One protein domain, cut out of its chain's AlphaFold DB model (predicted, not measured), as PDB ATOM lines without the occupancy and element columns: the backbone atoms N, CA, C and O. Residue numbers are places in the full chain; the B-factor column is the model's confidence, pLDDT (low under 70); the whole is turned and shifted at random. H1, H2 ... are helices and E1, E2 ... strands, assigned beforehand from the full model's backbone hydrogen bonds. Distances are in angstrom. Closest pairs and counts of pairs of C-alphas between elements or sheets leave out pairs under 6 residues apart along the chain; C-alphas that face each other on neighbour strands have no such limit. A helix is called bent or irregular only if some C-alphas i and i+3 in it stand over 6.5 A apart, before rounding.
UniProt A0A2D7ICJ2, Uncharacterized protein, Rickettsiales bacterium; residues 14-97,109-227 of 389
ATOM      1  N   ASP A  14     174.286 196.878  95.945       84.25
ATOM      2  CA  ASP A  14     174.163 197.794  94.810       84.25
ATOM      3  C   ASP A  14     175.534 198.160  94.228       84.25
ATOM      4  O   ASP A  14     175.737 197.987  93.028       84.25
ATOM      5  N   TYR A  15     176.499 198.550  95.070       88.25
ATOM      6  CA  TYR A  15     177.879 198.802  94.641       88.25
ATOM      7  C   TYR A  15     178.472 197.577  93.938       88.25
ATOM      8  O   TYR A  15     178.987 197.695  92.832       88.25
ATOM      9  N   LYS A  16     178.347 196.384  94.539       88.88
ATOM     10  CA  LYS A  16     178.880 195.135  93.963       88.88
ATOM     11  C   LYS A  16     178.237 194.779  92.621       88.88
ATOM     12  O   LYS A  16     178.909 194.226  91.755       88.88
ATOM     13  N   PHE A  17     176.950 195.074  92.450       89.12
ATOM     14  CA  PHE A  17     176.249 194.852  91.188       89.12
ATOM     15  C   PHE A  17     176.794 195.756  90.076       89.12
ATOM     16  O   PHE A  17     177.144 195.253  89.009       89.12
ATOM     17  N   PHE A  18     176.923 197.062  90.336       89.00
ATOM     18  CA  PHE A  18     177.526 197.988  89.372       89.00
ATOM     19  C   PHE A  18     178.980 197.619  89.072       89.00
ATOM     20  O   PHE A  18     179.354 197.546  87.906       89.00
ATOM     21  N   ASP A  19     179.766 197.310  90.102       91.62
ATOM     22  CA  ASP A  19     181.173 196.923  89.974       91.62
ATOM     23  C   ASP A  19     181.359 195.696  89.075       91.62
ATOM     24  O   ASP A  19     182.188 195.706  88.170       91.62
ATOM     25  N   LYS A  20     180.532 194.658  89.260       91.69
ATOM     26  CA  LYS A  20     180.581 193.447  88.434       91.69
ATOM     27  C   LYS A  20     180.274 193.744  86.965       91.69
ATOM     28  O   LYS A  20     181.008 193.283  86.095       91.69
ATOM     29  N   ASN A  21     179.218 194.511  86.700       90.38
ATOM     30  CA  ASN A  21     178.824 194.840  85.329       90.38
ATOM     31  C   ASN A  21     179.884 195.709  84.641       90.38
ATOM     32  O   ASN A  21     180.208 195.487  83.481       90.38
ATOM     33  N   ILE A  22     180.469 196.668  85.363       91.50
ATOM     34  CA  ILE A  22     181.546 197.513  84.838       91.50
ATOM     35  C   ILE A  22     182.801 196.667  84.576       91.50
ATOM     36  O   ILE A  22     183.372 196.763  83.493       91.50
ATOM     37  N   LYS A  23     183.206 195.789  85.507       92.62
ATOM     38  CA  LYS A  23     184.337 194.855  85.326       92.62
ATOM     39  C   LYS A  23     184.182 193.995  84.067       92.62
ATOM     40  O   LYS A  23     185.163 193.743  83.366       92.62
ATOM     41  N   GLU A  24     182.963 193.564  83.756       92.31
ATOM     42  CA  GLU A  24     182.671 192.791  82.547       92.31
ATOM     43  C   GLU A  24     182.961 193.589  81.265       92.31
ATOM     44  O   GLU A  24     183.567 193.045  80.343       92.31
ATOM     45  N   MET A  25     182.671 194.895  81.235       90.19
ATOM     46  CA  MET A  25     182.999 195.755  80.086       90.19
ATOM     47  C   MET A  25     184.510 195.806  79.814       90.19
ATOM     48  O   MET A  25     184.924 195.725  78.660       90.19
ATOM     49  N   PHE A  26     185.346 195.859  80.858       91.38
ATOM     50  CA  PHE A  26     186.810 195.781  80.708       91.38
ATOM     51  C   PHE A  26     187.284 194.381  80.325       91.38
ATOM     52  O   PHE A  26     188.279 194.236  79.620       91.38
ATOM     53  N   THR A  27     186.574 193.346  80.768       88.94
ATOM     54  CA  THR A  27     186.898 191.965  80.408       88.94
ATOM     55  C   THR A  27     186.640 191.715  78.924       88.94
ATOM     56  O   THR A  27     187.449 191.063  78.276       88.94
ATOM     57  N   VAL A  28     185.563 192.269  78.366       89.31
ATOM     58  CA  VAL A  28     185.191 192.070  76.957       89.31
ATOM     59  C   VAL A  28     185.894 193.055  76.018       89.31
ATOM     60  O   VAL A  28     186.368 192.641  74.964       89.31
ATOM     61  N   GLY A  29     185.960 194.342  76.373       84.69
ATOM     62  CA  GLY A  29     186.440 195.406  75.480       84.69
ATOM     63  C   GLY A  29     187.806 196.002  75.827       84.69
ATOM     64  O   GLY A  29     188.325 196.797  75.051       84.69
ATOM     65  N   GLY A  30     188.382 195.667  76.984       86.62
ATOM     66  CA  GLY A  30     189.683 196.185  77.407       86.62
ATOM     67  C   GLY A  30     190.858 195.448  76.765       86.62
ATOM     68  O   GLY A  30     190.791 194.244  76.515       86.62
ATOM     69  N   THR A  31     191.958 196.168  76.553       90.62
ATOM     70  CA  THR A  31     193.249 195.589  76.168       90.62
ATOM     71  C   THR A  31     194.005 195.114  77.402       90.62
ATOM     72  O   THR A  31     193.866 195.698  78.482       90.62
ATOM     73  N   ASP A  32     194.836 194.088  77.241       92.12
ATOM     74  CA  ASP A  32     195.726 193.636  78.308       92.12
ATOM     75  C   ASP A  32     196.866 194.650  78.522       92.12
ATOM     76  O   ASP A  32     197.440 195.182  77.574       92.12
ATOM     77  N   LEU A  33     197.182 194.915  79.785       92.06
ATOM     78  CA  LEU A  33     198.248 195.796  80.249       92.06
ATOM     79  C   LEU A  33     199.165 194.984  81.156       92.06
ATOM     80  O   LEU A  33     198.703 194.397  82.139       92.06
ATOM     81  N   LEU A  34     200.453 194.961  80.837       93.31
ATOM     82  CA  LEU A  34     201.469 194.286  81.634       93.31
ATOM     83  C   LEU A  34     202.095 195.295  82.591       93.31
ATOM     84  O   LEU A  34     202.747 196.235  82.154       93.31
ATOM     85  N   ILE A  35     201.875 195.123  83.891       93.31
ATOM     86  CA  ILE A  35     202.365 196.032  84.924       93.31
ATOM     87  C   ILE A  35     203.577 195.440  85.630       93.31
ATOM     88  O   ILE A  35     203.502 194.393  86.277       93.31
ATOM     89  N   HIS A  36     204.666 196.196  85.579       93.81
ATOM     90  CA  HIS A  36     205.828 196.051  86.437       93.81
ATOM     91  C   HIS A  36     205.574 196.847  87.720       93.81
ATOM     92  O   HIS A  36     205.581 198.082  87.729       93.81
ATOM     93  N   LYS A  37     205.295 196.121  88.805       92.50
ATOM     94  CA  LYS A  37     204.922 196.696  90.102       92.50
ATOM     95  C   LYS A  37     206.151 197.261  90.813       92.50
ATOM     96  O   LYS A  37     207.083 196.512  91.099       92.50
ATOM     97  N   TYR A  38     206.129 198.544  91.157       91.62
ATOM     98  CA  TYR A  38     207.144 199.167  92.005       91.62
ATOM     99  C   TYR A  38     206.984 198.705  93.464       91.62
ATOM    100  O   TYR A  38     205.871 198.720  93.995       91.62
ATOM    101  N   ILE A  39     208.067 198.261  94.112       88.62
ATOM    102  CA  ILE A  39     208.042 197.765  95.507       88.62
ATOM    103  C   ILE A  39     208.684 198.772  96.475       88.62
ATOM    104  O   ILE A  39     208.345 198.800  97.655       88.62
ATOM    105  N   GLY A  40     209.591 199.615  95.987       87.12
ATOM    106  CA  GLY A  40     210.358 200.556  96.802       87.12
ATOM    107  C   GLY A  40     211.772 200.730  96.252       87.12
ATOM    108  O   GLY A  40     212.095 200.150  95.214       87.12
ATOM    109  N   PRO A  41     212.628 201.521  96.909       85.88
ATOM    110  CA  PRO A  41     214.035 201.598  96.544       85.88
ATOM    111  C   PRO A  41     214.795 200.314  96.913       85.88
ATOM    112  O   PRO A  41     214.333 199.502  97.717       85.88
ATOM    113  N   TYR A  42     215.977 200.122  96.333       81.38
ATOM    114  CA  TYR A  42     216.927 199.117  96.813       81.38
ATOM    115  C   TYR A  42     217.417 199.430  98.240       81.38
ATOM    116  O   TYR A  42     217.459 200.588  98.651       81.38
ATOM    117  N   ASP A  43     217.785 198.384  98.990       74.12
ATOM    118  CA  ASP A  43     218.346 198.517 100.342       74.12
ATOM    119  C   ASP A  43     219.712 199.204 100.287       74.12
ATOM    120  O   ASP A  43     220.572 198.827  99.485       74.12
ATOM    121  N   GLN A  44     219.896 200.212 101.137       66.94
ATOM    122  CA  GLN A  44     221.087 201.046 101.167       66.94
ATOM    123  C   GLN A  44     222.071 200.599 102.265       66.94
ATOM    124  O   GLN A  44     222.454 201.401 103.103       66.94
ATOM    125  N   GLY A  45     222.525 199.344 102.293       57.00
ATOM    126  CA  GLY A  45     223.431 198.822 103.339       57.00
ATOM    127  C   GLY A  45     224.862 199.411 103.399       57.00
ATOM    128  O   GLY A  45     225.290 200.172 102.540       57.00
ATOM    129  N   ASP A  46     225.656 199.007 104.405       46.12
ATOM    130  CA  ASP A  46     227.037 199.485 104.678       46.12
ATOM    131  C   ASP A  46     228.043 199.329 103.511       46.12
ATOM    132  O   ASP A  46     229.134 199.899 103.534       46.12
ATOM    133  N   THR A  47     227.690 198.579 102.469       50.19
ATOM    134  CA  THR A  47     228.460 198.385 101.227       50.19
ATOM    135  C   THR A  47     228.022 199.300 100.075       50.19
ATOM    136  O   THR A  47     228.331 199.019  98.915       50.19
ATOM    137  N   ASN A  48     227.303 200.390 100.361       56.22
ATOM    138  CA  ASN A  48     226.708 201.257  99.346       56.22
ATOM    139  C   ASN A  48     227.680 201.753  98.268       56.22
ATOM    140  O   ASN A  48     228.735 202.326  98.545       56.22
ATOM    141  N   LYS A  49     227.203 201.661  97.022       56.06
ATOM    142  CA  LYS A  49     227.734 202.343  95.831       56.06
ATOM    143  C   LYS A  49     227.834 203.869  96.015       56.06
ATOM    144  O   LYS A  49     228.668 204.504  95.374       56.06
ATOM    145  N   ASP A  50     227.016 204.423  96.908       56.97
ATOM    146  CA  ASP A  50     226.791 205.863  97.070       56.97
ATOM    147  C   ASP A  50     227.471 206.471  98.311       56.97
ATOM    148  O   ASP A  50     227.326 207.661  98.580       56.97
ATOM    149  N   GLY A  51     228.252 205.677  99.053       62.66
ATOM    150  CA  GLY A  51     229.001 206.138 100.223       62.66
ATOM    151  C   GLY A  51     228.216 206.103 101.540       62.66
ATOM    152  O   GLY A  51     227.225 205.389 101.686       62.66
ATOM    153  N   ALA A  52     228.724 206.831 102.541       62.91
ATOM    154  CA  ALA A  52     228.158 206.863 103.889       62.91
ATOM    155  C   ALA A  52     226.846 207.667 103.939       62.91
ATOM    156  O   ALA A  52     226.713 208.689 103.268       62.91
ATOM    157  N   ALA A  53     225.905 207.227 104.778       68.81
ATOM    158  CA  ALA A  53     224.612 207.887 104.949       68.81
ATOM    159  C   ALA A  53     224.762 209.370 105.348       68.81
ATOM    160  O   ALA A  53     225.580 209.724 106.199       68.81
ATOM    161  N   SER A  54     223.926 210.226 104.762       70.38
ATOM    162  CA  SER A  54     223.869 211.673 105.012       70.38
ATOM    163  C   SER A  54     222.448 212.067 105.433       70.38
ATOM    164  O   SER A  54     221.504 211.389 105.035       70.38
ATOM    165  N   PRO A  55     222.226 213.180 106.161       76.06
ATOM    166  CA  PRO A  55     220.876 213.700 106.404       76.06
ATOM    167  C   PRO A  55     220.033 213.899 105.131       76.06
ATOM    168  O   PRO A  55     218.810 213.832 105.190       76.06
ATOM    169  N   THR A  56     220.677 214.133 103.984       74.94
ATOM    170  CA  THR A  56     220.016 214.255 102.673       74.94
ATOM    171  C   THR A  56     219.803 212.912 101.967       74.94
ATOM    172  O   THR A  56     218.963 212.826 101.078       74.94
ATOM    173  N   GLN A  57     220.548 211.875 102.356       75.31
ATOM    174  CA  GLN A  57     220.527 210.523 101.783       75.31
ATOM    175  C   GLN A  57     220.564 209.497 102.930       75.31
ATOM    176  O   GLN A  57     221.622 208.922 103.228       75.31
ATOM    177  N   PRO A  58     219.450 209.356 103.667       72.62
ATOM    178  CA  PRO A  58     219.374 208.462 104.812       72.62
ATOM    179  C   PRO A  58     219.389 207.001 104.365       72.62
ATOM    180  O   PRO A  58     218.760 206.634 103.381       72.62
ATOM    181  N   ASN A  59     220.078 206.153 105.125       74.81
ATOM    182  CA  ASN A  59     220.085 204.715 104.889       74.81
ATOM    183  C   ASN A  59     218.779 204.094 105.408       74.81
ATOM    184  O   ASN A  59     218.545 204.051 106.620       74.81
ATOM    185  N   TYR A  60     217.949 203.601 104.491       71.56
ATOM    186  CA  TYR A  60     216.822 202.732 104.816       71.56
ATOM    187  C   TYR A  60     217.218 201.276 104.588       71.56
ATOM    188  O   TYR A  60     217.565 200.909 103.467       71.56
ATOM    189  N   SER A  61     217.098 200.447 105.627       69.06
ATOM    190  CA  SER A  61     217.372 199.012 105.540       69.06
ATOM    191  C   SER A  61     216.223 198.151 106.059       69.06
ATOM    192  O   SER A  61     215.439 198.549 106.935       69.06
ATOM    193  N   GLY A  62     216.108 196.949 105.488       70.81
ATOM    194  CA  GLY A  62     215.161 195.924 105.923       70.81
ATOM    195  C   GLY A  62     213.683 196.315 105.784       70.81
ATOM    196  O   GLY A  62     213.239 196.817 104.754       70.81
ATOM    197  N   SER A  63     212.884 196.055 106.826       62.16
ATOM    198  CA  SER A  63     211.414 196.185 106.810       62.16
ATOM    199  C   SER A  63     210.884 197.618 106.685       62.16
ATOM    200  O   SER A  63     209.675 197.810 106.589       62.16
ATOM    201  N   ASN A  64     211.764 198.620 106.717       66.75
ATOM    202  CA  ASN A  64     211.401 200.031 106.569       66.75
ATOM    203  C   ASN A  64     211.377 200.485 105.101       66.75
ATOM    204  O   ASN A  64     210.999 201.622 104.810       66.75
ATOM    205  N   ILE A  65     211.794 199.616 104.178       74.88
ATOM    206  CA  ILE A  65     211.758 199.878 102.744       74.88
ATOM    207  C   ILE A  65     210.365 199.523 102.227       74.88
ATOM    208  O   ILE A  65     209.932 198.373 102.289       74.88
ATOM    209  N   SER A  66     209.665 200.532 101.723       80.81
ATOM    210  CA  SER A  66     208.326 200.412 101.150       80.81
ATOM    211  C   SER A  66     208.189 201.311  99.924       80.81
ATOM    212  O   SER A  66     209.072 202.123  99.635       80.81
ATOM    213  N   GLU A  67     207.045 201.244  99.245       79.25
ATOM    214  CA  GLU A  67     206.718 202.131  98.125       79.25
ATOM    215  C   GLU A  67     206.659 203.619  98.519       79.25
ATOM    216  O   GLU A  67     206.625 204.483  97.645       79.25
ATOM    217  N   LEU A  68     206.621 203.924  99.822       82.75
ATOM    218  CA  LEU A  68     206.554 205.282 100.372       82.75
ATOM    219  C   LEU A  68     207.923 205.842 100.773       82.75
ATOM    220  O   LEU A  68     208.029 207.015 101.125       82.75
ATOM    221  N   THR A  69     208.957 205.005 100.781       83.44
ATOM    222  CA  THR A  69     210.298 205.398 101.211       83.44
ATOM    223  C   THR A  69     210.960 206.233 100.118       83.44
ATOM    224  O   THR A  69     210.955 205.821  98.961       83.44
ATOM    225  N   ILE A  70     211.550 207.379 100.472       79.31
ATOM    226  CA  ILE A  70     212.233 208.293  99.541       79.31
ATOM    227  C   ILE A  70     213.736 208.201  99.780       79.31
ATOM    228  O   ILE A  70     214.172 208.422 100.900       79.31
ATOM    229  N   GLN A  71     214.517 207.897  98.745       76.56
ATOM    230  CA  GLN A  71     215.963 207.668  98.864       76.56
ATOM    231  C   GLN A  71     216.754 208.973  99.025       76.56
ATOM    232  O   GLN A  71     217.662 209.063  99.849       76.56
ATOM    233  N   ASP A  72     216.412 209.987  98.231       75.06
ATOM    234  CA  ASP A  72     217.037 211.305  98.283       75.06
ATOM    235  C   ASP A  72     216.009 212.334  98.757       75.06
ATOM    236  O   ASP A  72     215.051 212.649  98.051       75.06
ATOM    237  N   LEU A  73     216.187 212.855  99.972       81.56
ATOM    238  CA  LEU A  73     215.266 213.830 100.564       81.56
ATOM    239  C   LEU A  73     215.451 215.236  99.987       81.56
ATOM    240  O   LEU A  73     214.541 216.056 100.102       81.56
ATOM    241  N   LEU A  74     216.610 215.536  99.393       80.25
ATOM    242  CA  LEU A  74     216.870 216.847  98.805       80.25
ATOM    243  C   LEU A  74     216.124 216.996  97.478       80.25
ATOM    244  O   LEU A  74     215.515 218.035  97.226       80.25
ATOM    245  N   PHE A  75     216.156 215.947  96.657       80.56
ATOM    246  CA  PHE A  75     215.488 215.921  95.353       80.56
ATOM    247  C   PHE A  75     214.125 215.219  95.376       80.56
ATOM    248  O   PHE A  75     213.411 215.243  94.377       80.56
ATOM    249  N   LEU A  76     213.740 214.661  96.530       81.94
ATOM    250  CA  LEU A  76     212.500 213.910  96.742       81.94
ATOM    251  C   LEU A  76     212.316 212.788  95.714       81.94
ATOM    252  O   LEU A  76     211.216 212.560  95.209       81.94
ATOM    253  N   GLU A  77     213.408 212.092  95.402       80.56
ATOM    254  CA  GLU A  77     213.438 211.064  94.370       80.56
ATOM    255  C   GLU A  77     213.940 209.712  94.883       80.56
ATOM    256  O   GLU A  77     214.595 209.581  95.923       80.56
ATOM    257  N   ASN A  78     213.632 208.687  94.096       83.25
ATOM    258  CA  ASN A  78     214.118 207.331  94.272       83.25
ATOM    259  C   ASN A  78     214.974 206.995  93.062       83.25
ATOM    260  O   ASN A  78     214.436 206.713  91.989       83.25
ATOM    261  N   ARG A  79     216.290 207.052  93.252       81.31
ATOM    262  CA  ARG A  79     217.281 206.847  92.202       81.31
ATOM    263  C   ARG A  79     217.374 205.382  91.784       81.31
ATOM    264  O   ARG A  79     217.401 205.087  90.596       81.31
ATOM    265  N   ASP A  80     217.388 204.475  92.754       80.75
ATOM    266  CA  ASP A  80     217.482 203.032  92.539       80.75
ATOM    267  C   ASP A  80     216.148 202.374  92.892       80.75
ATOM    268  O   ASP A  80     215.967 201.839  93.988       80.75
ATOM    269  N   ARG A  81     215.180 202.436  91.972       87.56
ATOM    270  CA  ARG A  81     213.887 201.773  92.165       87.56
ATOM    271  C   ARG A  81     214.011 200.276  91.947       87.56
ATOM    272  O   ARG A  81     214.682 199.825  91.025       87.56
ATOM    273  N   LYS A  82     213.287 199.532  92.775       87.88
ATOM    274  CA  LYS A  82     213.155 198.087  92.698       87.88
ATOM    275  C   LYS A  82     211.755 197.705  92.243       87.88
ATOM    276  O   LYS A  82     210.749 198.147  92.814       87.88
ATOM    277  N   TYR A  83     211.699 196.828  91.248       90.69
ATOM    278  CA  TYR A  83     210.449 196.292  90.716       90.69
ATOM    279  C   TYR A  83     210.227 194.837  91.141       90.69
ATOM    280  O   TYR A  83     211.156 194.105  91.487       90.69
ATOM    281  N   ALA A  84     208.963 194.416  91.155       89.62
ATOM    282  CA  ALA A  84     208.608 193.021  91.362       89.62
ATOM    283  C   ALA A  84     209.139 192.156  90.210       89.62
ATOM    284  O   ALA A  84     209.028 192.573  89.056       89.62
ATOM    285  N   PRO A  85     209.673 190.952  90.499       87.44
ATOM    286  CA  PRO A  85     210.107 190.036  89.448       87.44
ATOM    287  C   PRO A  85     208.923 189.525  88.613       87.44
ATOM    288  O   PRO A  85     209.069 189.280  87.419       87.44
ATOM    289  N   ASP A  86     207.747 189.401  89.233       89.38
ATOM    290  CA  ASP A  86     206.521 188.982  88.563       89.38
ATOM    291  C   ASP A  86     205.831 190.164  87.870       89.38
ATOM    292  O   ASP A  86     205.672 191.247  88.445       89.38
ATOM    293  N   VAL A  87     205.363 189.931  86.642       90.69
ATOM    294  CA  VAL A  87     204.602 190.903  85.844       90.69
ATOM    295  C   VAL A  87     203.107 190.636  85.997       90.69
ATOM    296  O   VAL A  87     202.636 189.519  85.786       90.69
ATOM    297  N   TYR A  88     202.341 191.674  86.332       92.62
ATOM    298  CA  TYR A  88     200.907 191.569  86.598       92.62
ATOM    299  C   TYR A  88     200.094 191.998  85.380       92.62
ATOM    300  O   TYR A  88     200.279 193.088  84.856       92.62
ATOM    301  N   THR A  89     199.141 191.179  84.950       92.69
ATOM    302  CA  THR A  89     198.238 191.519  83.841       92.69
ATOM    303  C   THR A  89     196.967 192.181  84.366       92.69
ATOM    304  O   THR A  89     196.248 191.565  85.155       92.69
ATOM    305  N   ILE A  90     196.625 193.380  83.902       92.81
ATOM    306  CA  ILE A  90     195.300 193.986  84.126       92.81
ATOM    307  C   ILE A  90     194.656 194.374  82.796       92.81
ATOM    308  O   ILE A  90     195.350 194.491  81.794       92.81
ATOM    309  N   ARG A  91     193.341 194.612  82.778       91.69
ATOM    310  CA  ARG A  91     192.662 195.150  81.591       91.69
ATOM    311  C   ARG A  91     192.356 196.624  81.741       91.69
ATOM    312  O   ARG A  91     191.890 197.069  82.793       91.69
ATOM    313  N   GLY A  92     192.596 197.366  80.670       91.31
ATOM    314  CA  GLY A  92     192.305 198.787  80.600       91.31
ATOM    315  C   GLY A  92     191.904 199.217  79.204       91.31
ATOM    316  O   GLY A  92     192.068 198.488  78.229       91.31
ATOM    317  N   ILE A  93     191.347 200.413  79.137       90.44
ATOM    318  CA  ILE A  93     190.957 201.072  77.897       90.44
ATOM    319  C   ILE A  93     191.705 202.393  77.876       90.44
ATOM    320  O   ILE A  93     191.709 203.112  78.872       90.44
ATOM    321  N   TYR A  94     192.355 202.713  76.768       87.31
ATOM    322  CA  TYR A  94     193.069 203.970  76.610       87.31
ATOM    323  C   TYR A  94     192.514 204.725  75.411       87.31
ATOM    324  O   TYR A  94     192.069 204.121  74.436       87.31
ATOM    325  N   ASN A  95     192.507 206.052  75.505       77.06
ATOM    326  CA  ASN A  95     192.105 206.883  74.381       77.06
ATOM    327  C   ASN A  95     193.331 207.123  73.506       77.06
ATOM    328  O   ASN A  95     194.325 207.673  73.976       77.06
ATOM    329  N   VAL A  96     193.246 206.727  72.240       67.12
ATOM    330  CA  VAL A  96     194.187 207.180  71.217       67.12
ATOM    331  C   VAL A  96     193.732 208.583  70.835       67.12
ATOM    332  O   VAL A  96     192.686 208.741  70.209       67.12
ATOM    333  N   GLN A  97     194.438 209.604  71.310       64.38
ATOM    334  CA  GLN A  97     194.210 210.978  70.880       64.38
ATOM    335  C   GLN A  97     195.407 211.418  70.054       64.38
ATOM    336  O   GLN A  97     196.535 211.353  70.533       64.38
ATOM    337  N   PHE A 109     207.007 224.620  74.883       51.41
ATOM    338  CA  PHE A 109     206.666 223.581  75.838       51.41
ATOM    339  C   PHE A 109     206.353 222.318  75.043       51.41
ATOM    340  O   PHE A 109     205.264 222.159  74.500       51.41
ATOM    341  N   LEU A 110     207.345 221.431  74.951       53.75
ATOM    342  CA  LEU A 110     207.159 220.051  74.513       53.75
ATOM    343  C   LEU A 110     206.206 219.375  75.507       53.75
ATOM    344  O   LEU A 110     206.626 218.916  76.569       53.75
ATOM    345  N   GLN A 111     204.911 219.344  75.200       53.22
ATOM    346  CA  GLN A 111     204.030 218.389  75.858       53.22
ATOM    347  C   GLN A 111     204.453 217.008  75.365       53.22
ATOM    348  O   GLN A 111     204.271 216.677  74.195       53.22
ATOM    349  N   ASN A 112     205.091 216.237  76.247       55.38
ATOM    350  CA  ASN A 112     205.355 214.827  75.992       55.38
ATOM    351  C   ASN A 112     204.031 214.125  75.674       55.38
ATOM    352  O   ASN A 112     202.992 214.479  76.232       55.38
ATOM    353  N   ASP A 113     204.090 213.125  74.804       61.28
ATOM    354  CA  ASP A 113     202.968 212.261  74.452       61.28
ATOM    355  C   ASP A 113     202.432 211.572  75.724       61.28
ATOM    356  O   ASP A 113     203.049 210.643  76.260       61.28
ATOM    357  N   THR A 114     201.345 212.107  76.293       75.75
ATOM    358  CA  THR A 114     200.721 211.574  77.511       75.75
ATOM    359  C   THR A 114     199.530 210.709  77.153       75.75
ATOM    360  O   THR A 114     198.546 211.198  76.599       75.75
ATOM    361  N   VAL A 115     199.574 209.440  77.550       84.75
ATOM    362  CA  VAL A 115     198.484 208.490  77.304       84.75
ATOM    363  C   VAL A 115     197.626 208.375  78.559       84.75
ATOM    364  O   VAL A 115     198.130 208.100  79.648       84.75
ATOM    365  N   PHE A 116     196.314 208.557  78.419       88.75
ATOM    366  CA  PHE A 116     195.367 208.324  79.507       88.75
ATOM    367  C   PHE A 116     194.733 206.944  79.382       88.75
ATOM    368  O   PHE A 116     194.095 206.633  78.375       88.75
ATOM    369  N   VAL A 117     194.858 206.145  80.441       91.00
ATOM    370  CA  VAL A 117     194.290 204.796  80.516       91.00
ATOM    371  C   VAL A 117     193.280 204.724  81.647       91.00
ATOM    372  O   VAL A 117     193.591 205.070  82.784       91.00
ATOM    373  N   THR A 118     192.079 204.244  81.361       92.88
ATOM    374  CA  THR A 118     191.074 203.924  82.370       92.88
ATOM    375  C   THR A 118     191.159 202.435  82.719       92.88
ATOM    376  O   THR A 118     191.159 201.578  81.834       92.88
ATOM    377  N   VAL A 119     191.224 202.115  84.012       93.31
ATOM    378  CA  VAL A 119     191.277 200.742  84.542       93.31
ATOM    379  C   VAL A 119     190.231 200.543  85.633       93.31
ATOM    380  O   VAL A 119     189.834 201.488  86.320       93.31
ATOM    381  N   HIS A 120     189.795 199.300  85.828       94.69
ATOM    382  CA  HIS A 120     188.834 198.975  86.876       94.69
ATOM    383  C   HIS A 120     189.495 198.951  88.267       94.69
ATOM    384  O   HIS A 120     190.475 198.240  88.495       94.69
ATOM    385  N   LEU A 121     188.938 199.702  89.224       92.69
ATOM    386  CA  LEU A 121     189.511 199.927  90.554       92.69
ATOM    387  C   LEU A 121     189.684 198.622  91.334       92.69
ATOM    388  O   LEU A 121     190.808 198.258  91.668       92.69
ATOM    389  N   ASN A 122     188.597 197.903  91.623       91.50
ATOM    390  CA  ASN A 122     188.677 196.739  92.513       91.50
ATOM    391  C   ASN A 122     189.480 195.592  91.887       91.50
ATOM    392  O   ASN A 122     190.163 194.868  92.597       91.50
ATOM    393  N   ASP A 123     189.440 195.469  90.561       92.50
ATOM    394  CA  ASP A 123     190.174 194.435  89.823       92.50
ATOM    395  C   ASP A 123     191.680 194.738  89.775       92.50
ATOM    396  O   ASP A 123     192.499 193.838  89.941       92.50
ATOM    397  N   SER A 124     192.063 196.016  89.648       91.12
ATOM    398  CA  SER A 124     193.465 196.430  89.796       91.12
ATOM    399  C   SER A 124     193.997 196.143  91.205       91.12
ATOM    400  O   SER A 124     195.095 195.610  91.347       91.12
ATOM    401  N   VAL A 125     193.198 196.406  92.245       92.38
ATOM    402  CA  VAL A 125     193.577 196.132  93.640       92.38
ATOM    403  C   VAL A 125     193.663 194.632  93.912       92.38
ATOM    404  O   VAL A 125     194.588 194.199  94.590       92.38
ATOM    405  N   GLU A 126     192.744 193.836  93.367       92.00
ATOM    406  CA  GLU A 126     192.742 192.376  93.501       92.00
ATOM    407  C   GLU A 126     193.990 191.744  92.866       92.00
ATOM    408  O   GLU A 126     194.596 190.859  93.464       92.00
ATOM    409  N   ARG A 127     194.418 192.227  91.690       90.75
ATOM    410  CA  ARG A 127     195.583 191.670  90.986       90.75
ATOM    411  C   ARG A 127     196.929 192.179  91.494       90.75
ATOM    412  O   ARG A 127     197.856 191.386  91.597       90.75
ATOM    413  N   LEU A 128     197.060 193.470  91.805       90.06
ATOM    414  CA  LEU A 128     198.329 194.041  92.284       90.06
ATOM    415  C   LEU A 128     198.490 193.955  93.812       90.06
ATOM    416  O   LEU A 128     199.583 194.198  94.334       90.06
ATOM    417  N   GLY A 129     197.409 193.690  94.550       90.38
ATOM    418  CA  GLY A 129     197.348 193.796  96.014       90.38
ATOM    419  C   GLY A 129     197.288 195.240  96.537       90.38
ATOM    420  O   GLY A 129     197.204 195.457  97.742       90.38
ATOM    421  N   ARG A 130     197.336 196.240  95.647       91.31
ATOM    422  CA  ARG A 130     197.197 197.672  95.949       91.31
ATOM    423  C   ARG A 130     196.686 198.425  94.725       91.31
ATOM    424  O   ARG A 130     196.715 197.900  93.615       91.31
ATOM    425  N   LYS A 131     196.244 199.671  94.908       91.75
ATOM    426  CA  LYS A 131     195.978 200.550  93.759       91.75
ATOM    427  C   LYS A 131     197.282 200.781  92.969       91.75
ATOM    428  O   LYS A 131     198.346 200.832  93.601       91.75
ATOM    429  N   PRO A 132     197.218 200.954  91.638       92.50
ATOM    430  CA  PRO A 132     198.341 201.479  90.873       92.50
ATOM    431  C   PRO A 132     198.806 202.812  91.467       92.50
ATOM    432  O   PRO A 132     197.981 203.597  91.952       92.50
ATOM    433  N   ILE A 133     200.112 203.048  91.463       91.81
ATOM    434  CA  ILE A 133     200.726 204.276  91.979       91.81
ATOM    435  C   ILE A 133     201.647 204.891  90.931       91.81
ATOM    436  O   ILE A 133     201.992 204.255  89.935       91.81
ATOM    437  N   SER A 134     202.059 206.132  91.182       90.00
ATOM    438  CA  SER A 134     203.127 206.764  90.413       90.00
ATOM    439  C   SER A 134     204.411 205.933  90.503       90.00
ATOM    440  O   SER A 134     204.775 205.472  91.585       90.00
ATOM    441  N   GLY A 135     205.074 205.714  89.370       88.44
ATOM    442  CA  GLY A 135     206.295 204.910  89.278       88.44
ATOM    443  C   GLY A 135     206.092 203.442  88.885       88.44
ATOM    444  O   GLY A 135     207.066 202.810  88.470       88.44
ATOM    445  N   ASP A 136     204.864 202.909  88.932       92.31
ATOM    446  CA  ASP A 136     204.549 201.631  88.276       92.31
ATOM    447  C   ASP A 136     204.741 201.782  86.753       92.31
ATOM    448  O   ASP A 136     204.431 202.829  86.176       92.31
ATOM    449  N   VAL A 137     205.259 200.744  86.095       92.81
ATOM    450  CA  VAL A 137     205.556 200.770  84.654       92.81
ATOM    451  C   VAL A 137     204.631 199.815  83.915       92.81
ATOM    452  O   VAL A 137     204.378 198.704  84.375       92.81
ATOM    453  N   ILE A 138     204.121 200.251  82.768       92.50
ATOM    454  CA  ILE A 138     203.167 199.530  81.932       92.50
ATOM    455  C   ILE A 138     203.796 199.226  80.569       92.50
ATOM    456  O   ILE A 138     204.279 200.127  79.881       92.50
ATOM    457  N   GLU A 139     203.740 197.960  80.167       90.31
ATOM    458  CA  GLU A 139     203.971 197.481  78.803       90.31
ATOM    459  C   GLU A 139     202.613 197.224  78.127       90.31
ATOM    460  O   GLU A 139     201.732 196.559  78.682       90.31
ATOM    461  N   PHE A 140     202.458 197.734  76.903       88.69
ATOM    462  CA  PHE A 140     201.318 197.436  76.038       88.69
ATOM    463  C   PHE A 140     201.701 196.318  75.058       88.69
ATOM    464  O   PHE A 140     202.514 196.558  74.160       88.69
ATOM    465  N   PRO A 141     201.125 195.107  75.170       86.06
ATOM    466  CA  PRO A 141     201.504 193.973  74.330       86.06
ATOM    467  C   PRO A 141     201.302 194.201  72.829       86.06
ATOM    468  O   PRO A 141     202.018 193.603  72.031       86.06
ATOM    469  N   HIS A 142     200.334 195.040  72.450       83.50
ATOM    470  CA  HIS A 142     199.963 195.328  71.062       83.50
ATOM    471  C   HIS A 142     200.666 196.550  70.458       83.50
ATOM    472  O   HIS A 142     200.517 196.782  69.265       83.50
ATOM    473  N   LEU A 143     201.418 197.327  71.247       81.94
ATOM    474  CA  LEU A 143     202.220 198.465  70.765       81.94
ATOM    475  C   LEU A 143     203.703 198.099  70.613       81.94
ATOM    476  O   LEU A 143     204.579 198.947  70.774       81.94
ATOM    477  N   LYS A 144     203.991 196.822  70.359       80.81
ATOM    478  CA  LYS A 144     205.346 196.380  70.032       80.81
ATOM    479  C   LYS A 144     205.695 196.869  68.634       80.81
ATOM    480  O   LYS A 144     204.887 196.736  67.718       80.81
ATOM    481  N   ASP A 145     206.877 197.455  68.503       76.00
ATOM    482  CA  ASP A 145     207.395 197.885  67.214       76.00
ATOM    483  C   ASP A 145     208.196 196.746  66.576       76.00
ATOM    484  O   ASP A 145     209.290 196.400  67.030       76.00
ATOM    485  N   ASP A 146     207.620 196.155  65.531       76.19
ATOM    486  CA  ASP A 146     208.233 195.080  64.749       76.19
ATOM    487  C   ASP A 146     209.165 195.614  63.639       76.19
ATOM    488  O   ASP A 146     209.901 194.836  63.029       76.19
ATOM    489  N   PHE A 147     209.161 196.925  63.362       73.19
ATOM    490  CA  PHE A 147     209.850 197.539  62.220       73.19
ATOM    491  C   PHE A 147     210.921 198.548  62.652       73.19
ATOM    492  O   PHE A 147     210.935 199.698  62.208       73.19
ATOM    493  N   SER A 148     211.876 198.096  63.466       69.44
ATOM    494  CA  SER A 148     213.052 198.903  63.809       69.44
ATOM    495  C   SER A 148     213.836 199.332  62.559       69.44
ATOM    496  O   SER A 148     214.104 198.527  61.661       69.44
ATOM    497  N   LEU A 149     214.263 200.600  62.519       70.56
ATOM    498  CA  LEU A 149     215.132 201.132  61.461       70.56
ATOM    499  C   LEU A 149     216.543 200.513  61.507       70.56
ATOM    500  O   LEU A 149     217.215 200.420  60.475       70.56
ATOM    501  N   ASP A 150     216.987 200.071  62.686       68.12
ATOM    502  CA  ASP A 150     218.252 199.362  62.855       68.12
ATOM    503  C   ASP A 150     218.053 197.851  62.683       68.12
ATOM    504  O   ASP A 150     217.444 197.171  63.512       68.12
ATOM    505  N   LYS A 151     218.625 197.321  61.598       66.12
ATOM    506  CA  LYS A 151     218.569 195.902  61.220       66.12
ATOM    507  C   LYS A 151     219.323 194.980  62.184       66.12
ATOM    508  O   LYS A 151     219.178 193.765  62.075       66.12
ATOM    509  N   ASN A 152     220.143 195.529  63.080       69.31
ATOM    510  CA  ASN A 152     220.922 194.753  64.044       69.31
ATOM    511  C   ASN A 152     220.164 194.470  65.347       69.31
ATOM    512  O   ASN A 152     220.701 193.771  66.205       69.31
ATOM    513  N   ILE A 153     218.941 194.993  65.509       67.44
ATOM    514  CA  ILE A 153     218.089 194.743  66.676       67.44
ATOM    515  C   ILE A 153     217.207 193.520  66.370       67.44
ATOM    516  O   ILE A 153     216.278 193.622  65.573       67.44
ATOM    517  N   PRO A 154     217.472 192.346  66.975       60.69
ATOM    518  CA  PRO A 154     216.775 191.104  66.638       60.69
ATOM    519  C   PRO A 154     215.407 190.959  67.330       60.69
ATOM    520  O   PRO A 154     214.770 189.915  67.202       60.69
ATOM    521  N   ILE A 155     214.972 191.960  68.106       66.19
ATOM    522  CA  ILE A 155     213.775 191.906  68.951       66.19
ATOM    523  C   ILE A 155     212.804 193.037  68.605       66.19
ATOM    524  O   ILE A 155     213.225 194.170  68.377       66.19
ATOM    525  N   ALA A 156     211.503 192.732  68.616       67.12
ATOM    526  CA  ALA A 156     210.463 193.751  68.563       67.12
ATOM    527  C   ALA A 156     210.610 194.690  69.770       67.12
ATOM    528  O   ALA A 156     210.603 194.241  70.926       67.12
ATOM    529  N   LEU A 157     210.772 195.985  69.505       72.44
ATOM    530  CA  LEU A 157     211.009 196.983  70.539       72.44
ATOM    531  C   LEU A 157     209.721 197.193  71.329       72.44
ATOM    532  O   LEU A 157     208.693 197.646  70.825       72.44
ATOM    533  N   LYS A 158     209.782 196.826  72.606       79.00
ATOM    534  CA  LYS A 158     208.694 197.048  73.550       79.00
ATOM    535  C   LYS A 158     208.715 198.502  73.995       79.00
ATOM    536  O   LYS A 158     209.741 198.987  74.467       79.00
ATOM    537  N   ARG A 159     207.572 199.178  73.908       80.25
ATOM    538  CA  ARG A 159     207.416 200.531  74.444       80.25
ATOM    539  C   ARG A 159     206.853 200.475  75.859       80.25
ATOM    540  O   ARG A 159     205.763 199.943  76.081       80.25
ATOM    541  N   PHE A 160     207.596 201.046  76.800       88.25
ATOM    542  CA  PHE A 160     207.181 201.167  78.193       88.25
ATOM    543  C   PHE A 160     206.684 202.572  78.494       88.25
ATOM    544  O   PHE A 160     207.188 203.570  77.970       88.25
ATOM    545  N   TYR A 161     205.716 202.638  79.395       90.81
ATOM    546  CA  TYR A 161     205.195 203.882  79.926       90.81
ATOM    547  C   TYR A 161     205.202 203.820  81.441       90.81
ATOM    548  O   TYR A 161     204.874 202.793  82.022       90.81
ATOM    549  N   VAL A 162     205.543 204.920  82.094       92.00
ATOM    550  CA  VAL A 162     205.479 205.018  83.551       92.00
ATOM    551  C   VAL A 162     204.238 205.801  83.955       92.00
ATOM    552  O   VAL A 162     203.878 206.801  83.325       92.00
ATOM    553  N   ILE A 163     203.566 205.331  85.004       92.69
ATOM    554  CA  ILE A 163     202.439 206.037  85.604       92.69
ATOM    555  C   ILE A 163     202.977 207.291  86.292       92.69
ATOM    556  O   ILE A 163     203.813 207.210  87.188       92.69
ATOM    557  N   GLU A 164     202.487 208.453  85.877       90.94
ATOM    558  CA  GLU A 164     202.794 209.737  86.502       90.94
ATOM    559  C   GLU A 164     201.819 210.017  87.646       90.94
ATOM    560  O   GLU A 164     202.242 210.343  88.754       90.94
ATOM    561  N   ASP A 165     200.520 209.836  87.393       90.88
ATOM    562  CA  ASP A 165     199.460 210.116  88.358       90.88
ATOM    563  C   ASP A 165     198.258 209.175  88.180       90.88
ATOM    564  O   ASP A 165     197.998 208.645  87.093       90.88
ATOM    565  N   VAL A 166     197.515 208.977  89.270       91.69
ATOM    566  CA  VAL A 166     196.354 208.091  89.362       91.69
ATOM    567  C   VAL A 166     195.196 208.821  90.026       91.69
ATOM    568  O   VAL A 166     195.167 209.007  91.243       91.69
ATOM    569  N   ASN A 167     194.180 209.138  89.229       92.19
ATOM    570  CA  ASN A 167     192.976 209.828  89.682       92.19
ATOM    571  C   ASN A 167     191.723 208.975  89.495       92.19
ATOM    572  O   ASN A 167     191.712 207.988  88.763       92.19
ATOM    573  N   ARG A 168     190.627 209.345  90.158       90.94
ATOM    574  CA  ARG A 168     189.319 208.726  89.897       90.94
ATOM    575  C   ARG A 168     188.807 209.224  88.551       90.94
ATOM    576  O   ARG A 168     188.771 210.431  88.323       90.94
ATOM    577  N   ALA A 169     188.416 208.311  87.666       87.81
ATOM    578  CA  ALA A 169     187.865 208.714  86.378       87.81
ATOM    579  C   ALA A 169     186.476 209.338  86.589       87.81
ATOM    580  O   ALA A 169     185.656 208.783  87.321       87.81
ATOM    581  N   ALA A 170     186.195 210.472  85.941       84.56
ATOM    582  CA  ALA A 170     184.892 211.136  86.043       84.56
ATOM    583  C   ALA A 170     183.743 210.239  85.538       84.56
ATOM    584  O   ALA A 170     182.675 210.199  86.139       84.56
ATOM    585  N   GLU A 171     184.000 209.445  84.496       84.88
ATOM    586  CA  GLU A 171     183.084 208.422  83.962       84.88
ATOM    587  C   GLU A 171     182.912 207.202  84.886       84.88
ATOM    588  O   GLU A 171     182.041 206.366  84.673       84.88
ATOM    589  N   GLY A 172     183.749 207.085  85.919       81.69
ATOM    590  CA  GLY A 172     183.783 205.940  86.821       81.69
ATOM    591  C   GLY A 172     182.794 205.998  87.976       81.69
ATOM    592  O   GLY A 172     182.766 205.057  88.767       81.69
ATOM    593  N   PHE A 173     182.025 207.078  88.121       86.62
ATOM    594  CA  PHE A 173     181.036 207.210  89.185       86.62
ATOM    595  C   PHE A 173     179.726 206.532  88.782       86.62
ATOM    596  O   PHE A 173     179.108 206.890  87.781       86.62
ATOM    597  N   SER A 174     179.286 205.552  89.573       84.44
ATOM    598  CA  SER A 174     177.966 204.948  89.379       84.44
ATOM    599  C   SER A 174     176.860 205.860  89.916       84.44
ATOM    600  O   SER A 174     177.115 206.828  90.630       84.44
ATOM    601  N   GLN A 175     175.599 205.513  89.638       81.44
ATOM    602  CA  GLN A 175     174.430 206.230  90.173       81.44
ATOM    603  C   GLN A 175     174.397 206.282  91.710       81.44
ATOM    604  O   GLN A 175     173.704 207.122  92.270       81.44
ATOM    605  N   THR A 176     175.159 205.412  92.383       81.75
ATOM    606  CA  THR A 176     175.330 205.418  93.843       81.75
ATOM    607  C   THR A 176     176.447 206.355  94.323       81.75
ATOM    608  O   THR A 176     176.809 206.320  95.495       81.75
ATOM    609  N   TYR A 177     177.004 207.187  93.431       84.00
ATOM    610  CA  TYR A 177     178.106 208.135  93.665       84.00
ATOM    611  C   TYR A 177     179.427 207.502  94.136       84.00
ATOM    612  O   TYR A 177     180.356 208.202  94.543       84.00
ATOM    613  N   TRP A 178     179.556 206.181  94.031       88.12
ATOM    614  CA  TRP A 178     180.806 205.482  94.294       88.12
ATOM    615  C   TRP A 178     181.638 205.340  93.013       88.12
ATOM    616  O   TRP A 178     181.078 205.044  91.953       88.12
ATOM    617  N   PRO A 179     182.969 205.520  93.085       91.25
ATOM    618  CA  PRO A 179     183.845 205.315  91.944       91.25
ATOM    619  C   PRO A 179     184.178 203.832  91.765       91.25
ATOM    620  O   PRO A 179     184.472 203.124  92.731       91.25
ATOM    621  N   HIS A 180     184.226 203.408  90.511       92.19
ATOM    622  CA  HIS A 180     184.618 202.063  90.095       92.19
ATOM    623  C   HIS A 180     185.856 202.061  89.199       92.19
ATOM    624  O   HIS A 180     186.457 201.011  88.995       92.19
ATOM    625  N   LEU A 181     186.264 203.223  88.678       93.56
ATOM    626  CA  LEU A 181     187.342 203.342  87.697       93.56
ATOM    627  C   LEU A 181     188.445 204.289  88.166       93.56
ATOM    628  O   LEU A 181     188.191 205.310  88.815       93.56
ATOM    629  N   LEU A 182     189.668 203.958  87.775       93.75
ATOM    630  CA  LEU A 182     190.845 204.801  87.910       93.75
ATOM    631  C   LEU A 182     191.293 205.263  86.530       93.75
ATOM    632  O   LEU A 182     191.296 204.482  85.587       93.75
ATOM    633  N   ARG A 183     191.698 206.525  86.436       93.19
ATOM    634  CA  ARG A 183     192.390 207.105  85.293       93.19
ATOM    635  C   ARG A 183     193.870 207.208  85.637       93.19
ATOM    636  O   ARG A 183     194.240 207.909  86.577       93.19
ATOM    637  N   LEU A 184     194.685 206.517  84.858       92.56
ATOM    638  CA  LEU A 184     196.138 206.540  84.905       92.56
ATOM    639  C   LEU A 184     196.623 207.531  83.850       92.56
ATOM    640  O   LEU A 184     196.264 207.410  82.678       92.56
ATOM    641  N   LYS A 185     197.417 208.515  84.267       91.88
ATOM    642  CA  LYS A 185     198.166 209.380  83.357       91.88
ATOM    643  C   LYS A 185     199.534 208.748  83.143       91.88
ATOM    644  O   LYS A 185     200.284 208.583  84.103       91.88
ATOM    645  N   LEU A 186     199.835 208.376  81.907       90.38
ATOM    646  CA  LEU A 186     201.089 207.737  81.542       90.38
ATOM    647  C   LEU A 186     201.992 208.715  80.797       90.38
ATOM    648  O   LEU A 186     201.520 209.480  79.957       90.38
ATOM    649  N   LYS A 187     203.296 208.624  81.058       89.38
ATOM    650  CA  LYS A 187     204.345 209.259  80.252       89.38
ATOM    651  C   LYS A 187     205.246 208.184  79.650       89.38
ATOM    652  O   LYS A 187     205.405 207.113  80.240       89.38
ATOM    653  N   SER A 188     205.837 208.457  78.491       85.88
ATOM    654  CA  SER A 188     206.845 207.567  77.909       85.88
ATOM    655  C   SER A 188     207.995 207.345  78.889       85.88
ATOM    656  O   SER A 188     208.483 208.297  79.506       85.88
ATOM    657  N   LEU A 189     208.424 206.094  79.031       85.88
ATOM    658  CA  LEU A 189     209.576 205.760  79.854       85.88
ATOM    659  C   LEU A 189     210.859 206.188  79.131       85.88
ATOM    660  O   LEU A 189     211.027 205.924  77.942       85.88
ATOM    661  N   VAL A 190     211.749 206.858  79.858       82.25
ATOM    662  CA  VAL A 190     213.092 207.219  79.390       82.25
ATOM    663  C   VAL A 190     214.106 206.275  80.011       82.25
ATOM    664  O   VAL A 190     213.906 205.826  81.140       82.25
ATOM    665  N   ASP A 191     215.188 205.980  79.294       78.56
ATOM    666  CA  ASP A 191     216.278 205.210  79.880       78.56
ATOM    667  C   ASP A 191     216.942 206.029  80.990       78.56
ATOM    668  O   ASP A 191     217.536 207.082  80.760       78.56
ATOM    669  N   SER A 192     216.754 205.569  82.217       82.81
ATOM    670  CA  SER A 192     217.270 206.186  83.424       82.81
ATOM    671  C   SER A 192     217.585 205.083  84.416       82.81
ATOM    672  O   SER A 192     216.956 204.020  84.414       82.81
ATOM    673  N   GLN A 193     218.539 205.354  85.301       79.31
ATOM    674  CA  GLN A 193     218.976 204.419  86.336       79.31
ATOM    675  C   GLN A 193     217.822 203.874  87.191       79.31
ATOM    676  O   GLN A 193     217.881 202.727  87.626       79.31
ATOM    677  N   GLU A 194     216.742 204.646  87.351       82.69
ATOM    678  CA  GLU A 194     215.548 204.233  88.090       82.69
ATOM    679  C   GLU A 194     214.800 203.055  87.441       82.69
ATOM    680  O   GLU A 194     214.112 202.324  88.139       82.69
ATOM    681  N   TYR A 195     214.937 202.816  86.135       86.88
ATOM    682  CA  TYR A 195     214.237 201.730  85.427       86.88
ATOM    683  C   TYR A 195     215.161 200.580  85.015       86.88
ATOM    684  O   TYR A 195     214.768 199.729  84.212       86.88
ATOM    685  N   ARG A 196     216.378 200.532  85.568       83.75
ATOM    686  CA  ARG A 196     217.393 199.526  85.223       83.75
ATOM    687  C   ARG A 196     216.896 198.088  85.393       83.75
ATOM    688  O   ARG A 196     217.261 197.235  84.594       83.75
ATOM    689  N   ASP A 197     216.035 197.811  86.368       83.19
ATOM    690  CA  ASP A 197     215.463 196.467  86.576       83.19
ATOM    691  C   ASP A 197     214.591 195.993  85.405       83.19
ATOM    692  O   ASP A 197     214.462 194.793  85.172       83.19
ATOM    693  N   ILE A 198     213.978 196.928  84.676       84.38
ATOM    694  CA  ILE A 198     213.067 196.641  83.564       84.38
ATOM    695  C   ILE A 198     213.829 196.660  82.238       84.38
ATOM    696  O   ILE A 198     213.673 195.759  81.416       84.38
ATOM    697  N   LEU A 199     214.649 197.691  82.021       83.81
ATOM    698  CA  LEU A 199     215.366 197.890  80.759       83.81
ATOM    699  C   LEU A 199     216.681 197.102  80.673       83.81
ATOM    700  O   LEU A 199     217.158 196.806  79.572       83.81
ATOM    701  N   GLY A 200     217.262 196.747  81.816       80.31
ATOM    702  CA  GLY A 200     218.615 196.219  81.933       80.31
ATOM    703  C   GLY A 200     219.680 197.319  81.929       80.31
ATOM    704  O   GLY A 200     219.395 198.503  82.089       80.31
ATOM    705  N   ASP A 201     220.934 196.910  81.759       75.12
ATOM    706  CA  ASP A 201     222.086 197.813  81.680       75.12
ATOM    707  C   ASP A 201     222.483 198.033  80.214       75.12
ATOM    708  O   ASP A 201     222.578 197.067  79.451       75.12
ATOM    709  N   ALA A 202     222.758 199.280  79.826       68.62
ATOM    710  CA  ALA A 202     223.215 199.654  78.487       68.62
ATOM    711  C   ALA A 202     224.526 198.960  78.067       68.62
ATOM    712  O   ALA A 202     224.796 198.814  76.875       68.62
ATOM    713  N   THR A 203     225.329 198.502  79.030       69.25
ATOM    714  CA  THR A 203     226.578 197.762  78.783       69.25
ATOM    715  C   THR A 203     226.370 196.264  78.556       69.25
ATOM    716  O   THR A 203     227.263 195.586  78.045       69.25
ATOM    717  N   THR A 204     225.196 195.727  78.904       74.94
ATOM    718  CA  THR A 204     224.880 194.308  78.718       74.94
ATOM    719  C   THR A 204     224.409 194.071  77.284       74.94
ATOM    720  O   THR A 204     223.466 194.699  76.799       74.94
ATOM    721  N   GLN A 205     225.072 193.161  76.570       66.44
ATOM    722  CA  GLN A 205     224.713 192.820  75.194       66.44
ATOM    723  C   GLN A 205     223.315 192.179  75.153       66.44
ATOM    724  O   GLN A 205     223.071 191.182  75.828       66.44
ATOM    725  N   GLY A 206     222.402 192.751  74.361       68.12
ATOM    726  CA  GLY A 206     221.030 192.251  74.216       68.12
ATOM    727  C   GLY A 206     220.002 192.820  75.204       68.12
ATOM    728  O   GLY A 206     218.844 192.411  75.148       68.12
ATOM    729  N   SER A 207     220.380 193.745  76.095       72.06
ATOM    730  CA  SER A 207     219.416 194.449  76.955       72.06
ATOM    731  C   SER A 207     218.618 195.496  76.169       72.06
ATOM    732  O   SER A 207     219.092 196.034  75.167       72.06
ATOM    733  N   LEU A 208     217.410 195.831  76.635       73.19
ATOM    734  CA  LEU A 208     216.611 196.885  76.002       73.19
ATOM    735  C   LEU A 208     217.267 198.256  76.175       73.19
ATOM    736  O   LEU A 208     217.221 199.063  75.251       73.19
ATOM    737  N   ALA A 209     217.934 198.493  77.306       72.81
ATOM    738  CA  ALA A 209     218.730 199.695  77.523       72.81
ATOM    739  C   ALA A 209     219.827 199.853  76.456       72.81
ATOM    740  O   ALA A 209     219.994 200.936  75.917       72.81
ATOM    741  N   ASN A 210     220.528 198.785  76.063       73.50
ATOM    742  CA  ASN A 210     221.577 198.876  75.040       73.50
ATOM    743  C   ASN A 210     221.031 199.358  73.683       73.50
ATOM    744  O   ASN A 210     221.675 200.144  72.994       73.50
ATOM    745  N   TYR A 211     219.813 198.938  73.334       71.00
ATOM    746  CA  TYR A 211     219.174 199.292  72.067       71.00
ATOM    747  C   TYR A 211     218.426 200.630  72.088       71.00
ATOM    748  O   TYR A 211     218.376 201.311  71.068       71.00
ATOM    749  N   MET A 212     217.817 201.006  73.218       67.81
ATOM    750  CA  MET A 212     217.039 202.248  73.321       67.81
ATOM    751  C   MET A 212     217.872 203.453  73.763       67.81
ATOM    752  O   MET A 212     217.455 204.591  73.551       67.81
ATOM    753  N   SER A 213     219.007 203.230  74.425       68.19
ATOM    754  CA  SER A 213     219.743 204.308  75.071       68.19
ATOM    755  C   SER A 213     220.606 205.096  74.096       68.19
ATOM    756  O   SER A 213     221.430 204.539  73.370       68.19
ATOM    757  N   SER A 214     220.516 206.425  74.165       70.31
ATOM    758  CA  SER A 214     221.525 207.308  73.578       70.31
ATOM    759  C   SER A 214     222.847 207.266  74.347       70.31
ATOM    760  O   SER A 214     223.848 207.754  73.832       70.31
ATOM    761  N   PHE A 215     222.891 206.664  75.541       70.19
ATOM    762  CA  PHE A 215     224.063 206.657  76.415       70.19
ATOM    763  C   PHE A 215     225.327 206.158  75.715       70.19
ATOM    764  O   PHE A 215     226.372 206.798  75.812       70.19
ATOM    765  N   ASN A 216     225.242 205.050  74.972       72.00
ATOM    766  CA  ASN A 216     226.398 204.509  74.254       72.00
ATOM    767  C   ASN A 216     226.894 205.491  73.182       72.00
ATOM    768  O   ASN A 216     228.098 205.704  73.054       72.00
ATOM    769  N   LYS A 217     225.974 206.168  72.483       78.94
ATOM    770  CA  LYS A 217     226.316 207.188  71.488       78.94
ATOM    771  C   LYS A 217     226.918 208.439  72.125       78.94
ATOM    772  O   LYS A 217     227.915 208.948  71.624       78.94
ATOM    773  N   GLU A 218     226.351 208.912  73.229       80.88
ATOM    774  CA  GLU A 218     226.873 210.052  73.986       80.88
ATOM    775  C   GLU A 218     228.261 209.753  74.553       80.88
ATOM    776  O   GLU A 218     229.150 210.600  74.497       80.88
ATOM    777  N   LYS A 219     228.488 208.526  75.031       81.38
ATOM    778  CA  LYS A 219     229.805 208.067  75.471       81.38
ATOM    779  C   LYS A 219     230.805 208.051  74.317       81.38
ATOM    780  O   LYS A 219     231.888 208.598  74.467       81.38
ATOM    781  N   GLU A 220     230.440 207.490  73.164       84.44
ATOM    782  CA  GLU A 220     231.291 207.522  71.966       84.44
ATOM    783  C   GLU A 220     231.640 208.954  71.544       84.44
ATOM    784  O   GLU A 220     232.785 209.234  71.197       84.44
ATOM    785  N   ILE A 221     230.663 209.864  71.573       87.12
ATOM    786  CA  ILE A 221     230.871 211.281  71.260       87.12
ATOM    787  C   ILE A 221     231.805 211.915  72.292       87.12
ATOM    788  O   ILE A 221     232.737 212.620  71.911       87.12
ATOM    789  N   ASN A 222     231.601 211.648  73.583       88.69
ATOM    790  CA  ASN A 222     232.457 212.153  74.650       88.69
ATOM    791  C   ASN A 222     233.898 211.657  74.490       88.69
ATOM    792  O   ASN A 222     234.818 212.469  74.472       88.69
ATOM    793  N   ASP A 223     234.083 210.354  74.277       87.25
ATOM    794  CA  ASP A 223     235.390 209.739  74.056       87.25
ATOM    795  C   ASP A 223     236.058 210.321  72.798       87.25
ATOM    796  O   ASP A 223     237.246 210.639  72.815       87.25
ATOM    797  N   ALA A 224     235.306 210.541  71.713       89.06
ATOM    798  CA  ALA A 224     235.819 211.186  70.505       89.06
ATOM    799  C   ALA A 224     236.242 212.645  70.748       89.06
ATOM    800  O   ALA A 224     237.301 213.059  70.274       89.06
ATOM    801  N   ILE A 225     235.460 213.414  71.512       87.81
ATOM    802  CA  ILE A 225     235.797 214.792  71.897       87.81
ATOM    803  C   ILE A 225     237.056 214.810  72.763       87.81
ATOM    804  O   ILE A 225     237.940 215.631  72.527       87.81
ATOM    805  N   VAL A 226     237.167 213.907  73.740       85.50
ATOM    806  CA  VAL A 226     238.353 213.790  74.600       85.50
ATOM    807  C   VAL A 226     239.578 213.421  73.767       85.50
ATOM    808  O   VAL A 226     240.602 214.088  73.883       85.50
ATOM    809  N   ASN A 227     239.469 212.436  72.873       86.19
ATOM    810  CA  ASN A 227     240.562 212.033  71.987       86.19
ATOM    811  C   ASN A 227     241.013 213.179  71.068       86.19
ATOM    812  O   ASN A 227     242.212 213.394  70.886       86.19
TER     813      ASN A 227
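This is residues 14 to 97 and 109 to 227 of the 389 residues of an uncharacterized protein of Rickettsiales bacterium (UniProt A0A2D7ICJ2). A closed barrel of six antiparallel strands makes the core, with H1, H2 and H3 packed on its outside and most of H5 sticking out as a free arm, residues 217 to 227. The printed part has 203 residues, in the order H1 E1 E2 E3 H2 E4 E5 E6 H3 H4 H5; the class is mixed, helices and strands, and under half of the residues, 101, are in named elements. It is only just compact, close to loose, with a radius of gyration of the C-alphas of 19.7 A, and spans 69 by 47 by 35 A.

H1, residues 14 to 29, begins with C-alpha 14 at (174.163, 197.794, 94.810) and is 23.0 A long. E1, residues 31 to 41, is 29.7 A long, and E2, residues 81 to 94, is 26.1 A long and bends by 95 degrees at residue 86. E3 is residues 114 to 120, H2 residues 121 to 128 and E4 residues 137 to 139. E5, residues 160 to 168, is 22.7 A long and bends by 61 degrees at residue 164; E6, residues 181 to 188, is 22.2 A long. H3 is residues 193 to 199 and H4 residues 208 to 212. H5, residues 215 to 227, ends with C-alpha 227 at (240.562, 212.033, 71.987).

Round the barrel run E1 E2 E3 E6 E5 E4 and back to E1. Within hydrogen-bond range are N 33 and O 90 of the hairpin E1 and E2, 2.8 A; N 93 and O 118 of E2 and E3, 2.9 A; N 117 and O 184 of E3 and E6, 2.9 A; N 185 and O 165 of E6 and E5, 2.9 A; N 138 and O 161 of E5 and E4, 2.8 A; and N 36 and O 137 of E4 and E1, 2.8 A. E4 E5 E6 form a meander, each strand the antiparallel neighbour of the one before. H1 is on the barrel at a height of 9.5 A, over E2 and E3; the closest C-alphas of H1 and E2 are those of Phe 26 and Arg 91, 6.0 A. H2 is on it at 7.5 A, with Ser 124 and Ile 90 of E2 closest, C-alphas 6.4 A apart. H3, irregular with C-alphas 194 and 197 7.9 A apart, is on it at 6.8 A, over none of the strands; the closest C-alphas of H3 and E2 are those of Glu 194 and Arg 81, 5.0 A. H3 and H4 only just touch, with 3 pairs of C-alphas within 8 A, closest Leu 199 and Ala 209, 5.0 A. H4 and H5 are not on the barrel. Every O i to N i+4 pair is within range in H1, H2, H4 and H5; H3 has 1 of 3, beside 2 of 4 O i to N i+3 pairs.

The C-alphas of Asp 14 and Asn 227 are the two farthest apart, 71.6 A. Residues 98 to 108 are not printed, with 18.4 A between C-alphas 97 and 109. The links E1 to E2, E4 to E5 and E5 to E6 are long. Mean pLDDT of the printed part is 81.6, and 34 residues are under 70, among them 44 to 53 and 150 to 156.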